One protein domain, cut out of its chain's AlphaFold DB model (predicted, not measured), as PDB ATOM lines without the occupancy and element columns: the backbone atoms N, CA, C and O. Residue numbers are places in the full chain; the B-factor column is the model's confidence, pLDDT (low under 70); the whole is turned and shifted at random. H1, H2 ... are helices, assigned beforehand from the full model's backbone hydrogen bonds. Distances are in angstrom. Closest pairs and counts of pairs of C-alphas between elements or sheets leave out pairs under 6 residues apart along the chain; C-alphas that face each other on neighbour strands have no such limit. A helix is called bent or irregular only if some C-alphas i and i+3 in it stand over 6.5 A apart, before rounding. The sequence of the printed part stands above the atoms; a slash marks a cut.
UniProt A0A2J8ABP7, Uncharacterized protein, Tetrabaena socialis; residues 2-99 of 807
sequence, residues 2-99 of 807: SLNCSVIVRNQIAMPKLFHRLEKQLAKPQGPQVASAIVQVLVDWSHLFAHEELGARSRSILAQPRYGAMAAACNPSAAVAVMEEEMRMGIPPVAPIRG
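What this domain is: This is residues 2 to 99 of the 807 residues of an uncharacterized protein of Tetrabaena socialis (UniProt A0A2J8ABP7). A long helix, H3, runs through the middle of a small helical body, and H4 folds back along it at a slant. H1 and H2 follow one another along one side of this pair, the short H5 crosses H3 at about a right angle, and H6 lies beside the last residues of H3 and runs on beyond them, followed by a tail, residues 89 to 99. The printed part has 98 residues with six named helices, H1 to H6 in order, and no named strand, and its class is all helix. It is compact, with a radius of gyration of the C-alphas of 13.9 A, and only just elongated, spanning 41 by 27 by 19 A.

Where its parts are: H1 is residues 7 to 13, beginning at C-alpha 7 at (87.392, -60.188, 214.855). H2, residues 16 to 27, is 15.6 A long from first to last C-alpha. H3, residues 32 to 48, is the longest at 24.3 A, and its C-alpha 32 is at (97.518, -56.711, 185.626). H4, residues 53 to 62, is 14.1 A long. H5, residues 65 to 71, is irregular, with C-alphas 66 and 69 standing 7.2 A apart. H6, residues 78 to 88, is 15.0 A long and ends at C-alpha 88 at (101.769, -73.315, 214.256).

How they stand to each other: H1 touches H4, closest at the C-alphas of Arg 10 and Leu 54, 6.4 A apart. H1 and H2 are close but not clearly touching, with the closest C-alphas, Ile 13 and Phe 19, 7.9 A apart. H3 is the hub and touches four helices. With residues 35 to 38 alone it only just touches residues 22 to 26 of H2, with 3 pairs of C-alphas within 8 A, the closest being Leu 26 and Ala 35 at 6.0 A; the two form a helical hairpin. H3 and H4 form another, at a steep tilt of 41 degrees, opposite ways, with the C-alphas of Ser 46 and Gly 55 closest at 4.0 A. H5 touches residues 36 to 43 of H3 about perpendicular, at 81 degrees, closest at the C-alphas of Val 39 and Ala 71, 6.2 A apart. H6 touches residues 44 to 48 of H3 at a shallow tilt of 9 degrees, the same way, closest at the C-alphas of Asp 44 and Val 80, 6.1 A apart. H4 and H6 are apart. Every O i to N i+4 pair is within hydrogen-bond range in H1, H2, H3, H4 and H6; in H5 it is 1 of 3, beside 2 of 4 O i to N i+3 pairs.

The domain as a whole: The two C-alphas farthest apart are those of Pro 29 and Gly 99, 42.2 A. The printed part has no cut. No link is long: H5 to H6 is short, and the other links are tight. The mean pLDDT of the printed part is 88.6, and residues 2 to 3 and 92 to 99 are under 70.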
ATOM      1  N   SER A   2      96.190 -53.452 208.600       50.91
ATOM      2  CA  SER A   2      96.745 -54.111 209.793       50.91
ATOM      3  C   SER A   2      96.119 -55.497 209.947       50.91
ATOM      4  O   SER A   2      94.900 -55.600 210.073       50.91
ATOM      5  N   LEU A   3      96.943 -56.547 209.949       63.38
ATOM      6  CA  LEU A   3      96.506 -57.917 210.253       63.38
ATOM      7  C   LEU A   3      95.983 -58.030 211.698       63.38
ATOM      8  O   LEU A   3      95.120 -58.849 211.996       63.38
ATOM      9  N   ASN A   4      96.433 -57.117 212.562       72.69
ATOM     10  CA  ASN A   4      96.167 -57.063 213.998       72.69
ATOM     11  C   ASN A   4      94.836 -56.358 214.338       72.69
ATOM     12  O   ASN A   4      94.675 -55.823 215.436       72.69
ATOM     13  N   CYS A   5      93.887 -56.293 213.398       81.94
ATOM     14  CA  CYS A   5      92.534 -55.797 213.655       81.94
ATOM     15  C   CYS A   5      91.666 -56.898 214.294       81.94
ATOM     16  O   CYS A   5      91.827 -58.073 213.972       81.94
ATOM     17  N   SER A   6      90.769 -56.545 215.224       85.50
ATOM     18  CA  SER A   6      89.961 -57.516 215.991       85.50
ATOM     19  C   SER A   6      88.943 -58.266 215.124       85.50
ATOM     20  O   SER A   6      88.556 -57.762 214.068       85.50
ATOM     21  N   VAL A   7      88.433 -59.422 215.582       84.62
ATOM     22  CA  VAL A   7      87.392 -60.188 214.855       84.62
ATOM     23  C   VAL A   7      86.187 -59.331 214.446       84.62
ATOM     24  O   VAL A   7      85.660 -59.512 213.354       84.62
ATOM     25  N   ILE A   8      85.781 -58.338 215.247       85.56
ATOM     26  CA  ILE A   8      84.691 -57.414 214.875       85.56
ATOM     27  C   ILE A   8      85.045 -56.632 213.598       85.56
ATOM     28  O   ILE A   8      84.225 -56.541 212.686       85.56
ATOM     29  N   VAL A   9      86.273 -56.114 213.499       86.81
ATOM     30  CA  VAL A   9      86.755 -55.397 212.307       86.81
ATOM     31  C   VAL A   9      86.991 -56.364 211.142       86.81
ATOM     32  O   VAL A   9      86.652 -56.034 210.009       86.81
ATOM     33  N   ARG A  10      87.483 -57.585 211.391       91.38
ATOM     34  CA  ARG A  10      87.628 -58.618 210.345       91.38
ATOM     35  C   ARG A  10      86.275 -59.037 209.762       91.38
ATOM     36  O   ARG A  10      86.155 -59.135 208.545       91.38
ATOM     37  N   ASN A  11      85.236 -59.144 210.588       89.06
ATOM     38  CA  ASN A  11      83.856 -59.381 210.153       89.06
ATOM     39  C   ASN A  11      83.252 -58.164 209.422       89.06
ATOM     40  O   ASN A  11      82.492 -58.336 208.470       89.06
ATOM     41  N   GLN A  12      83.619 -56.932 209.796       89.38
ATOM     42  CA  GLN A  12      83.266 -55.728 209.027       89.38
ATOM     43  C   GLN A  12      83.943 -55.704 207.644       89.38
ATOM     44  O   GLN A  12      83.299 -55.357 206.657       89.38
ATOM     45  N   ILE A  13      85.204 -56.138 207.538       90.75
ATOM     46  CA  ILE A  13      85.904 -56.303 206.251       90.75
ATOM     47  C   ILE A  13      85.281 -57.455 205.443       90.75
ATOM     48  O   ILE A  13      85.120 -57.334 204.230       90.75
ATOM     49  N   ALA A  14      84.847 -58.534 206.102       90.94
ATOM     50  CA  ALA A  14      84.122 -59.647 205.487       90.94
ATOM     51  C   ALA A  14      82.718 -59.272 204.970       90.94
ATOM     52  O   ALA A  14      82.100 -60.073 204.267       90.94
ATOM     53  N   MET A  15      82.192 -58.076 205.273       90.88
ATOM     54  CA  MET A  15      80.846 -57.690 204.844       90.88
ATOM     55  C   MET A  15      80.674 -57.791 203.317       90.88
ATOM     56  O   MET A  15      81.539 -57.329 202.562       90.88
ATOM     57  N   PRO A  16      79.503 -58.263 202.833       87.94
ATOM     58  CA  PRO A  16      79.212 -58.390 201.404       87.94
ATOM     59  C   PRO A  16      79.496 -57.128 200.582       87.94
ATOM     60  O   PRO A  16      79.890 -57.231 199.427       87.94
ATOM     61  N   LYS A  17      79.343 -55.930 201.167       93.25
ATOM     62  CA  LYS A  17      79.612 -54.650 200.494       93.25
ATOM     63  C   LYS A  17      81.080 -54.482 200.080       93.25
ATOM     64  O   LYS A  17      81.328 -53.975 198.989       93.25
ATOM     65  N   LEU A  18      82.041 -54.876 200.923       91.75
ATOM     66  CA  LEU A  18      83.470 -54.744 200.611       91.75
ATOM     67  C   LEU A  18      83.900 -55.832 199.628       91.75
ATOM     68  O   LEU A  18      84.542 -55.525 198.626       91.75
ATOM     69  N   PHE A  19      83.458 -57.071 199.849       93.25
ATOM     70  CA  PHE A  19      83.715 -58.178 198.928       93.25
ATOM     71  C   PHE A  19      83.145 -57.902 197.532       93.25
ATOM     72  O   PHE A  19      83.883 -57.984 196.556       93.25
ATOM     73  N   HIS A  20      81.908 -57.413 197.428       94.19
ATOM     74  CA  HIS A  20      81.322 -57.014 196.148       94.19
ATOM     75  C   HIS A  20      82.046 -55.820 195.491       94.19
ATOM     76  O   HIS A  20      82.124 -55.744 194.264       94.19
ATOM     77  N   ARG A  21      82.634 -54.893 196.268       93.38
ATOM     78  CA  ARG A  21      83.536 -53.864 195.713       93.38
ATOM     79  C   ARG A  21      84.813 -54.497 195.146       93.38
ATOM     80  O   ARG A  21      85.183 -54.139 194.032       93.38
ATOM     81  N   LEU A  22      85.457 -55.434 195.852       92.94
ATOM     82  CA  LEU A  22      86.656 -56.135 195.363       92.94
ATOM     83  C   LEU A  22      86.361 -56.960 194.103       92.94
ATOM     84  O   LEU A  22      87.063 -56.804 193.106       92.94
ATOM     85  N   GLU A  23      85.277 -57.742 194.095       93.94
ATOM     86  CA  GLU A  23      84.776 -58.446 192.906       93.94
ATOM     87  C   GLU A  23      84.549 -57.479 191.743       93.94
ATOM     88  O   GLU A  23      85.008 -57.730 190.634       93.94
ATOM     89  N   LYS A  24      83.900 -56.332 191.985       95.06
ATOM     90  CA  LYS A  24      83.641 -55.315 190.956       95.06
ATOM     91  C   LYS A  24      84.911 -54.615 190.462       95.06
ATOM     92  O   LYS A  24      84.909 -54.125 189.334       95.06
ATOM     93  N   GLN A  25      85.987 -54.561 191.250       93.12
ATOM     94  CA  GLN A  25      87.289 -54.085 190.772       93.12
ATOM     95  C   GLN A  25      88.025 -55.174 189.976       93.12
ATOM     96  O   GLN A  25      88.511 -54.864 188.897       93.12
ATOM     97  N   LEU A  26      88.037 -56.434 190.428       93.12
ATOM     98  CA  LEU A  26      88.602 -57.579 189.690       93.12
ATOM     99  C   LEU A  26      87.851 -57.895 188.380       93.12
ATOM    100  O   LEU A  26      88.443 -58.383 187.414       93.12
ATOM    101  N   ALA A  27      86.546 -57.613 188.337       93.06
ATOM    102  CA  ALA A  27      85.692 -57.833 187.175       93.06
ATOM    103  C   ALA A  27      85.947 -56.821 186.046       93.06
ATOM    104  O   ALA A  27      85.805 -57.179 184.872       93.06
ATOM    105  N   LYS A  28      86.350 -55.587 186.383       93.56
ATOM    106  CA  LYS A  28      86.796 -54.571 185.415       93.56
ATOM    107  C   LYS A  28      88.130 -54.975 184.764       93.56
ATOM    108  O   LYS A  28      88.899 -55.722 185.368       93.56
ATOM    109  N   PRO A  29      88.461 -54.426 183.581       71.38
ATOM    110  CA  PRO A  29      89.813 -54.479 183.033       71.38
ATOM    111  C   PRO A  29      90.750 -53.556 183.836       71.38
ATOM    112  O   PRO A  29      91.041 -52.431 183.441       71.38
ATOM    113  N   GLN A  30      91.183 -54.029 185.004       77.62
ATOM    114  CA  GLN A  30      92.293 -53.446 185.756       77.62
ATOM    115  C   GLN A  30      93.622 -53.705 185.036       77.62
ATOM    116  O   GLN A  30      93.763 -54.696 184.316       77.62
ATOM    117  N   GLY A  31      94.627 -52.862 185.287       91.75
ATOM    118  CA  GLY A  31      96.007 -53.211 184.941       91.75
ATOM    119  C   GLY A  31      96.429 -54.494 185.679       91.75
ATOM    120  O   GLY A  31      96.030 -54.674 186.834       91.75
ATOM    121  N   PRO A  32      97.232 -55.386 185.066       90.75
ATOM    122  CA  PRO A  32      97.518 -56.711 185.626       90.75
ATOM    123  C   PRO A  32      98.140 -56.649 187.029       90.75
ATOM    124  O   PRO A  32      97.807 -57.474 187.871       90.75
ATOM    125  N   GLN A  33      98.942 -55.615 187.315       92.56
ATOM    126  CA  GLN A  33      99.528 -55.350 188.636       92.56
ATOM    127  C   GLN A  33      98.480 -55.099 189.738       92.56
ATOM    128  O   GLN A  33      98.662 -55.527 190.875       92.56
ATOM    129  N   VAL A  34      97.370 -54.420 189.423       93.50
ATOM    130  CA  VAL A  34      96.288 -54.162 190.393       93.50
ATOM    131  C   VAL A  34      95.464 -55.430 190.608       93.50
ATOM    132  O   VAL A  34      95.079 -55.739 191.734       93.50
ATOM    133  N   ALA A  35      95.239 -56.208 189.545       94.69
ATOM    134  CA  ALA A  35      94.563 -57.496 189.635       94.69
ATOM    135  C   ALA A  35      95.368 -58.512 190.472       94.69
ATOM    136  O   ALA A  35      94.794 -59.162 191.347       94.69
ATOM    137  N   SER A  36      96.691 -58.594 190.277       95.38
ATOM    138  CA  SER A  36      97.571 -59.441 191.093       95.38
ATOM    139  C   SER A  36      97.678 -58.946 192.536       95.38
ATOM    140  O   SER A  36      97.628 -59.763 193.447       95.38
ATOM    141  N   ALA A  37      97.743 -57.631 192.780       95.62
ATOM    142  CA  ALA A  37      97.769 -57.085 194.141       95.62
ATOM    143  C   ALA A  37      96.485 -57.403 194.933       95.62
ATOM    144  O   ALA A  37      96.561 -57.771 196.103       95.62
ATOM    145  N   ILE A  38      95.305 -57.316 194.303       95.75
ATOM    146  CA  ILE A  38      94.041 -57.701 194.955       95.75
ATOM    147  C   ILE A  38      93.995 -59.217 195.202       95.75
ATOM    148  O   ILE A  38      93.580 -59.637 196.282       95.75
ATOM    149  N   VAL A  39      94.444 -60.043 194.248       96.81
ATOM    150  CA  VAL A  39      94.515 -61.502 194.445       96.81
ATOM    151  C   VAL A  39      95.503 -61.882 195.549       96.81
ATOM    152  O   VAL A  39      95.150 -62.716 196.373       96.81
ATOM    153  N   GLN A  40      96.664 -61.229 195.655       97.00
ATOM    154  CA  GLN A  40      97.609 -61.450 196.753       97.00
ATOM    155  C   GLN A  40      96.976 -61.155 198.120       97.00
ATOM    156  O   GLN A  40      97.096 -61.962 199.034       97.00
ATOM    157  N   VAL A  41      96.242 -60.041 198.258       96.06
ATOM    158  CA  VAL A  41      95.529 -59.712 199.508       96.06
ATOM    159  C   VAL A  41      94.462 -60.761 199.841       96.06
ATOM    160  O   VAL A  41      94.314 -61.130 201.004       96.06
ATOM    161  N   LEU A  42      93.745 -61.280 198.840       96.69
ATOM    162  CA  LEU A  42      92.783 -62.367 199.037       96.69
ATOM    163  C   LEU A  42      93.471 -63.690 199.416       96.69
ATOM    164  O   LEU A  42      92.944 -64.407 200.263       96.69
ATOM    165  N   VAL A  43      94.632 -64.018 198.835       97.50
ATOM    166  CA  VAL A  43      95.428 -65.204 199.208       97.50
ATOM    167  C   VAL A  43      95.900 -65.082 200.656       97.50
ATOM    168  O   VAL A  43      95.614 -65.968 201.462       97.50
ATOM    169  N   ASP A  44      96.505 -63.952 201.018       96.44
ATOM    170  CA  ASP A  44      96.969 -63.661 202.374       96.44
ATOM    171  C   ASP A  44      95.823 -63.767 203.407       96.44
ATOM    172  O   ASP A  44      95.974 -64.405 204.450       96.44
ATOM    173  N   TRP A  45      94.637 -63.220 203.105       96.19
ATOM    174  CA  TRP A  45      93.441 -63.374 203.950       96.19
ATOM    175  C   TRP A  45      92.898 -64.807 203.988       96.19
ATOM    176  O   TRP A  45      92.357 -65.229 205.011       96.19
ATOM    177  N   SER A  46      93.019 -65.564 202.893       96.69
ATOM    178  CA  SER A  46      92.517 -66.938 202.802       96.69
ATOM    179  C   SER A  46      93.285 -67.927 203.685       96.69
ATOM    180  O   SER A  46      92.661 -68.869 204.188       96.69
ATOM    181  N   HIS A  47      94.583 -67.666 203.889       95.31
ATOM    182  CA  HIS A  47      95.475 -68.354 204.824       95.31
ATOM    183  C   HIS A  47      95.247 -67.877 206.264       95.31
ATOM    184  O   HIS A  47      94.768 -68.638 207.102       95.31
ATOM    185  N   LEU A  48      95.516 -66.596 206.553       93.31
ATOM    186  CA  LEU A  48      95.530 -66.084 207.931       93.31
ATOM    187  C   LEU A  48      94.194 -66.225 208.654       93.31
ATOM    188  O   LEU A  48      94.151 -66.510 209.847       93.31
ATOM    189  N   PHE A  49      93.094 -66.040 207.927       94.31
ATOM    190  CA  PHE A  49      91.748 -66.082 208.483       94.31
ATOM    191  C   PHE A  49      91.027 -67.362 208.051       94.31
ATOM    192  O   PHE A  49      89.821 -67.354 207.804       94.31
ATOM    193  N   ALA A  50      91.770 -68.477 207.959       93.19
ATOM    194  CA  ALA A  50      91.310 -69.762 207.434       93.19
ATOM    195  C   ALA A  50      89.932 -70.198 207.969       93.19
ATOM    196  O   ALA A  50      89.088 -70.657 207.194       93.19
ATOM    197  N   HIS A  51      89.698 -70.012 209.270       92.19
ATOM    198  CA  HIS A  51      88.480 -70.415 209.980       92.19
ATOM    199  C   HIS A  51      87.417 -69.310 210.119       92.19
ATOM    200  O   HIS A  51      86.383 -69.548 210.737       92.19
ATOM    201  N   GLU A  52      87.663 -68.110 209.594       94.38
ATOM    202  CA  GLU A  52      86.760 -66.962 209.713       94.38
ATOM    203  C   GLU A  52      86.005 -66.703 208.408       94.38
ATOM    204  O   GLU A  52      86.412 -67.134 207.324       94.38
ATOM    205  N   GLU A  53      84.923 -65.927 208.491       93.94
ATOM    206  CA  GLU A  53      84.139 -65.536 207.317       93.94
ATOM    207  C   GLU A  53      84.991 -64.766 206.289       93.94
ATOM    208  O   GLU A  53      84.821 -64.948 205.084       93.94
ATOM    209  N   LEU A  54      85.969 -63.977 206.754       95.00
ATOM    210  CA  LEU A  54      86.908 -63.231 205.912       95.00
ATOM    211  C   LEU A  54      87.743 -64.154 205.005       95.00
ATOM    212  O   LEU A  54      87.804 -63.945 203.790       95.00
ATOM    213  N   GLY A  55      88.347 -65.208 205.565       96.00
ATOM    214  CA  GLY A  55      89.122 -66.178 204.788       96.00
ATOM    215  C   GLY A  55      88.236 -67.092 203.942       96.00
ATOM    216  O   GLY A  55      88.576 -67.379 202.794       96.00
ATOM    217  N   ALA A  56      87.060 -67.485 204.446       96.31
ATOM    218  CA  ALA A  56      86.090 -68.282 203.693       96.31
ATOM    219  C   ALA A  56      85.581 -67.552 202.435       96.31
ATOM    220  O   ALA A  56      85.589 -68.124 201.342       96.31
ATOM    221  N   ARG A  57      85.214 -66.268 202.555       96.19
ATOM    222  CA  ARG A  57      84.838 -65.418 201.411       96.19
ATOM    223  C   ARG A  57      86.010 -65.183 200.461       96.19
ATOM    224  O   ARG A  57      85.817 -65.213 199.249       96.19
ATOM    225  N   SER A  58      87.228 -65.022 200.985       97.00
ATOM    226  CA  SER A  58      88.428 -64.869 200.153       97.00
ATOM    227  C   SER A  58      88.690 -66.119 199.307       97.00
ATOM    228  O   SER A  58      88.839 -66.003 198.091       97.00
ATOM    229  N   ARG A  59      88.610 -67.324 199.896       97.56
ATOM    230  CA  ARG A  59      88.659 -68.592 199.139       97.56
ATOM    231  C   ARG A  59      87.530 -68.704 198.115       97.56
ATOM    232  O   ARG A  59      87.775 -69.182 197.014       97.56
ATOM    233  N   SER A  60      86.322 -68.238 198.437       97.12
ATOM    234  CA  SER A  60      85.184 -68.261 197.508       97.12
ATOM    235  C   SER A  60      85.407 -67.391 196.260       97.12
ATOM    236  O   SER A  60      85.038 -67.819 195.168       97.12
ATOM    237  N   ILE A  61      86.067 -66.229 196.379       96.25
ATOM    238  CA  ILE A  61      86.500 -65.445 195.207       96.25
ATOM    239  C   ILE A  61      87.633 -66.162 194.460       96.25
ATOM    240  O   ILE A  61      87.553 -66.316 193.244       96.25
ATOM    241  N   LEU A  62      88.676 -66.620 195.158       97.25
ATOM    242  CA  LEU A  62      89.848 -67.250 194.527       97.25
ATOM    243  C   LEU A  62      89.502 -68.548 193.773       97.25
ATOM    244  O   LEU A  62      90.123 -68.847 192.755       97.25
ATOM    245  N   ALA A  63      88.483 -69.281 194.230       97.19
ATOM    246  CA  ALA A  63      87.955 -70.477 193.574       97.19
ATOM    247  C   ALA A  63      87.189 -70.192 192.265       97.19
ATOM    248  O   ALA A  63      86.874 -71.127 191.528       97.19
ATOM    249  N   GLN A  64      86.882 -68.929 191.937       96.81
ATOM    250  CA  GLN A  64      86.280 -68.589 190.646       96.81
ATOM    251  C   GLN A  64      87.307 -68.843 189.521       96.81
ATOM    252  O   GLN A  64      88.410 -68.291 189.580       96.81
ATOM    253  N   PRO A  65      86.971 -69.591 188.447       96.94
ATOM    254  CA  PRO A  65      87.936 -69.964 187.401       96.94
ATOM    255  C   PRO A  65      88.675 -68.789 186.741       96.94
ATOM    256  O   PRO A  65      89.808 -68.944 186.298       96.94
ATOM    257  N   ARG A  66      88.063 -67.594 186.723       95.62
ATOM    258  CA  ARG A  66      88.674 -66.347 186.230       95.62
ATOM    259  C   ARG A  66      89.909 -65.914 187.036       95.62
ATOM    260  O   ARG A  66      90.789 -65.272 186.472       95.62
ATOM    261  N   TYR A  67      89.968 -66.229 188.330       96.06
ATOM    262  CA  TYR A  67      91.056 -65.814 189.222       96.06
ATOM    263  C   TYR A  67      91.964 -66.973 189.633       96.06
ATOM    264  O   TYR A  67      93.124 -66.718 189.945       96.06
ATOM    265  N   GLY A  68      91.496 -68.226 189.557       95.44
ATOM    266  CA  GLY A  68      92.259 -69.416 189.957       95.44
ATOM    267  C   GLY A  68      93.666 -69.514 189.346       95.44
ATOM    268  O   GLY A  68      94.607 -69.868 190.047       95.44
ATOM    269  N   ALA A  69      93.847 -69.116 188.081       95.88
ATOM    270  CA  ALA A  69      95.166 -69.095 187.435       95.88
ATOM    271  C   ALA A  69      96.124 -68.029 188.011       95.88
ATOM    272  O   ALA A  69      97.329 -68.257 188.064       95.88
ATOM    273  N   MET A  70      95.608 -66.881 188.466       96.19
ATOM    274  CA  MET A  70      96.416 -65.862 189.153       96.19
ATOM    275  C   MET A  70      96.644 -66.239 190.620       96.19
ATOM    276  O   MET A  70      97.734 -66.027 191.140       96.19
ATOM    277  N   ALA A  71      95.642 -66.838 191.269       96.88
ATOM    278  CA  ALA A  71      95.731 -67.339 192.637       96.88
ATOM    279  C   ALA A  71      96.806 -68.429 192.761       96.88
ATOM    280  O   ALA A  71      97.651 -68.348 193.641       96.88
ATOM    281  N   ALA A  72      96.852 -69.380 191.822       96.69
ATOM    282  CA  ALA A  72      97.886 -70.416 191.759       96.69
ATOM    283  C   ALA A  72      99.302 -69.878 191.458       96.69
ATOM    284  O   ALA A  72     100.278 -70.596 191.657       96.69
ATOM    285  N   ALA A  73      99.428 -68.631 190.988       96.75
ATOM    286  CA  ALA A  73     100.705 -67.939 190.810       96.75
ATOM    287  C   ALA A  73     101.093 -67.054 192.017       96.75
ATOM    288  O   ALA A  73     102.224 -66.575 192.079       96.75
ATOM    289  N   CYS A  74     100.180 -66.837 192.969       96.94
ATOM    290  CA  CYS A  74     100.408 -66.051 194.181       96.94
ATOM    291  C   CYS A  74     100.599 -66.988 195.380       96.94
ATOM    292  O   CYS A  74      99.635 -67.522 195.921       96.94
ATOM    293  N   ASN A  75     101.843 -67.162 195.829       97.00
ATOM    294  CA  ASN A  75     102.114 -67.762 197.138       97.00
ATOM    295  C   ASN A  75     101.661 -66.803 198.259       97.00
ATOM    296  O   ASN A  75     101.701 -65.589 198.040       97.00
ATOM    297  N   PRO A  76     101.283 -67.283 199.459       96.44
ATOM    298  CA  PRO A  76     101.079 -66.409 200.617       96.44
ATOM    299  C   PRO A  76     102.327 -65.552 200.873       96.44
ATOM    300  O   PRO A  76     103.457 -66.031 200.739       96.44
ATOM    301  N   SER A  77     102.139 -64.274 201.212       96.31
ATOM    302  CA  SER A  77     103.270 -63.361 201.402       96.31
ATOM    303  C   SER A  77     104.158 -63.783 202.582       96.31
ATOM    304  O   SER A  77     103.719 -64.470 203.503       96.31
ATOM    305  N   ALA A  78     105.426 -63.357 202.595       93.75
ATOM    306  CA  ALA A  78     106.376 -63.771 203.636       93.75
ATOM    307  C   ALA A  78     105.903 -63.430 205.067       93.75
ATOM    308  O   ALA A  78     106.170 -64.184 205.997       93.75
ATOM    309  N   ALA A  79     105.144 -62.341 205.239       89.12
ATOM    310  CA  ALA A  79     104.525 -61.989 206.518       89.12
ATOM    311  C   ALA A  79     103.401 -62.963 206.922       89.12
ATOM    312  O   ALA A  79     103.254 -63.269 208.103       89.12
ATOM    313  N   VAL A  80     102.637 -63.485 205.952       92.81
ATOM    314  CA  VAL A  80     101.652 -64.550 206.186       92.81
ATOM    315  C   VAL A  80     102.342 -65.851 206.560       92.81
ATOM    316  O   VAL A  80     101.974 -66.438 207.567       92.81
ATOM    317  N   ALA A  81     103.372 -66.261 205.816       93.00
ATOM    318  CA  ALA A  81     104.110 -67.490 206.099       93.00
ATOM    319  C   ALA A  81     104.763 -67.475 207.496       93.00
ATOM    320  O   ALA A  81     104.677 -68.463 208.220       93.00
ATOM    321  N   VAL A  82     105.355 -66.345 207.908       91.88
ATOM    322  CA  VAL A  82     105.904 -66.181 209.268       91.88
ATOM    323  C   VAL A  82     104.802 -66.233 210.327       91.88
ATOM    324  O   VAL A  82     104.961 -66.948 211.308       91.88
ATOM    325  N   MET A  83     103.671 -65.542 210.141       88.50
ATOM    326  CA  MET A  83     102.604 -65.545 211.150       88.50
ATOM    327  C   MET A  83     101.830 -66.877 211.200       88.50
ATOM    328  O   MET A  83     101.345 -67.268 212.260       88.50
ATOM    329  N   GLU A  84     101.738 -67.610 210.087       89.12
ATOM    330  CA  GLU A  84     101.219 -68.983 210.037       89.12
ATOM    331  C   GLU A  84     102.153 -69.947 210.794       89.12
ATOM    332  O   GLU A  84     101.676 -70.757 211.588       89.12
ATOM    333  N   GLU A  85     103.473 -69.790 210.652       90.12
ATOM    334  CA  GLU A  85     104.485 -70.542 211.407       90.12
ATOM    335  C   GLU A  85     104.496 -70.181 212.907       90.12
ATOM    336  O   GLU A  85     104.542 -71.081 213.745       90.12
ATOM    337  N   GLU A  86     104.362 -68.903 213.283       87.81
ATOM    338  CA  GLU A  86     104.171 -68.473 214.681       87.81
ATOM    339  C   GLU A  86     102.931 -69.133 215.302       87.81
ATOM    340  O   GLU A  86     103.024 -69.769 216.357       87.81
ATOM    341  N   MET A  87     101.782 -69.065 214.616       83.44
ATOM    342  CA  MET A  87     100.550 -69.720 215.065       83.44
ATOM    343  C   MET A  87     100.709 -71.246 215.159       83.44
ATOM    344  O   MET A  87     100.184 -71.849 216.097       83.44
ATOM    345  N   ARG A  88     101.458 -71.874 214.240       87.12
ATOM    346  CA  ARG A  88     101.769 -73.315 214.256       87.12
ATOM    347  C   ARG A  88     102.691 -73.710 215.414       87.12
ATOM    348  O   ARG A  88     102.541 -74.803 215.955       87.12
ATOM    349  N   MET A  89     103.611 -72.833 215.815       88.62
ATOM    350  CA  MET A  89     104.472 -73.008 216.992       88.62
ATOM    351  C   MET A  89     103.748 -72.762 218.327       88.62
ATOM    352  O   MET A  89     104.349 -72.952 219.382       88.62
ATOM    353  N   GLY A  90     102.480 -72.338 218.314       85.94
ATOM    354  CA  GLY A  90     101.780 -71.944 219.537       85.94
ATOM    355  C   GLY A  90     102.279 -70.613 220.108       85.94
ATOM    356  O   GLY A  90     102.130 -70.365 221.303       85.94
ATOM    357  N   ILE A  91     102.834 -69.740 219.262       81.50
ATOM    358  CA  ILE A  91     103.073 -68.333 219.589       81.50
ATOM    359  C   ILE A  91     101.796 -67.552 219.226       81.50
ATOM    360  O   ILE A  91     101.285 -67.695 218.110       81.50
ATOM    361  N   PRO A  92     101.223 -66.748 220.140       69.19
ATOM    362  CA  PRO A  92     100.104 -65.886 219.791       69.19
ATOM    363  C   PRO A  92     100.633 -64.755 218.896       69.19
ATOM    364  O   PRO A  92     101.639 -64.142 219.263       69.19
ATOM    365  N   PRO A  93      99.982 -64.436 217.760       68.19
ATOM    366  CA  PRO A  93     100.443 -63.359 216.889       68.19
ATOM    367  C   PRO A  93     100.541 -62.064 217.700       68.19
ATOM    368  O   PRO A  93      99.574 -61.682 218.363       68.19
ATOM    369  N   VAL A  94     101.709 -61.409 217.670       50.91
ATOM    370  CA  VAL A  94     102.195 -60.453 218.703       50.91
ATOM    371  C   VAL A  94     101.474 -59.083 218.692       50.91
ATOM    372  O   VAL A  94     101.969 -58.052 219.147       50.91
ATOM    373  N   ALA A  95     100.249 -59.060 218.178       52.00
ATOM    374  CA  ALA A  95      99.252 -58.037 218.424       52.00
ATOM    375  C   ALA A  95      98.889 -57.941 219.922       52.00
ATOM    376  O   ALA A  95      98.982 -58.923 220.661       52.00
ATOM    377  N   PRO A  96      98.334 -56.804 220.381       43.78
ATOM    378  CA  PRO A  96      97.613 -56.748 221.646       43.78
ATOM    379  C   PRO A  96      96.269 -57.491 221.520       43.78
ATOM    380  O   PRO A  96      95.215 -56.861 221.395       43.78
ATOM    381  N   ILE A  97      96.292 -58.831 221.543       50.62
ATOM    382  CA  ILE A  97      95.085 -59.669 221.501       50.62
ATOM    383  C   ILE A  97      94.293 -59.469 222.805       50.62
ATOM    384  O   ILE A  97      94.527 -60.126 223.816       50.62
ATOM    385  N   ARG A  98      93.356 -58.516 222.804       39.56
ATOM    386  CA  ARG A  98      92.469 -58.237 223.940       39.56
ATOM    387  C   ARG A  98      91.127 -58.940 223.757       39.56
ATOM    388  O   ARG A  98      90.460 -58.739 222.747       39.56
ATOM    389  N   GLY A  99      90.694 -59.675 224.779       57.03
ATOM    390  CA  GLY A  99      89.357 -60.269 224.844       57.03
ATOM    391  C   GLY A  99      89.276 -61.690 224.285       57.03
ATOM    392  O   GLY A  99      90.206 -62.481 224.428       57.03
TER     393      GLY A  99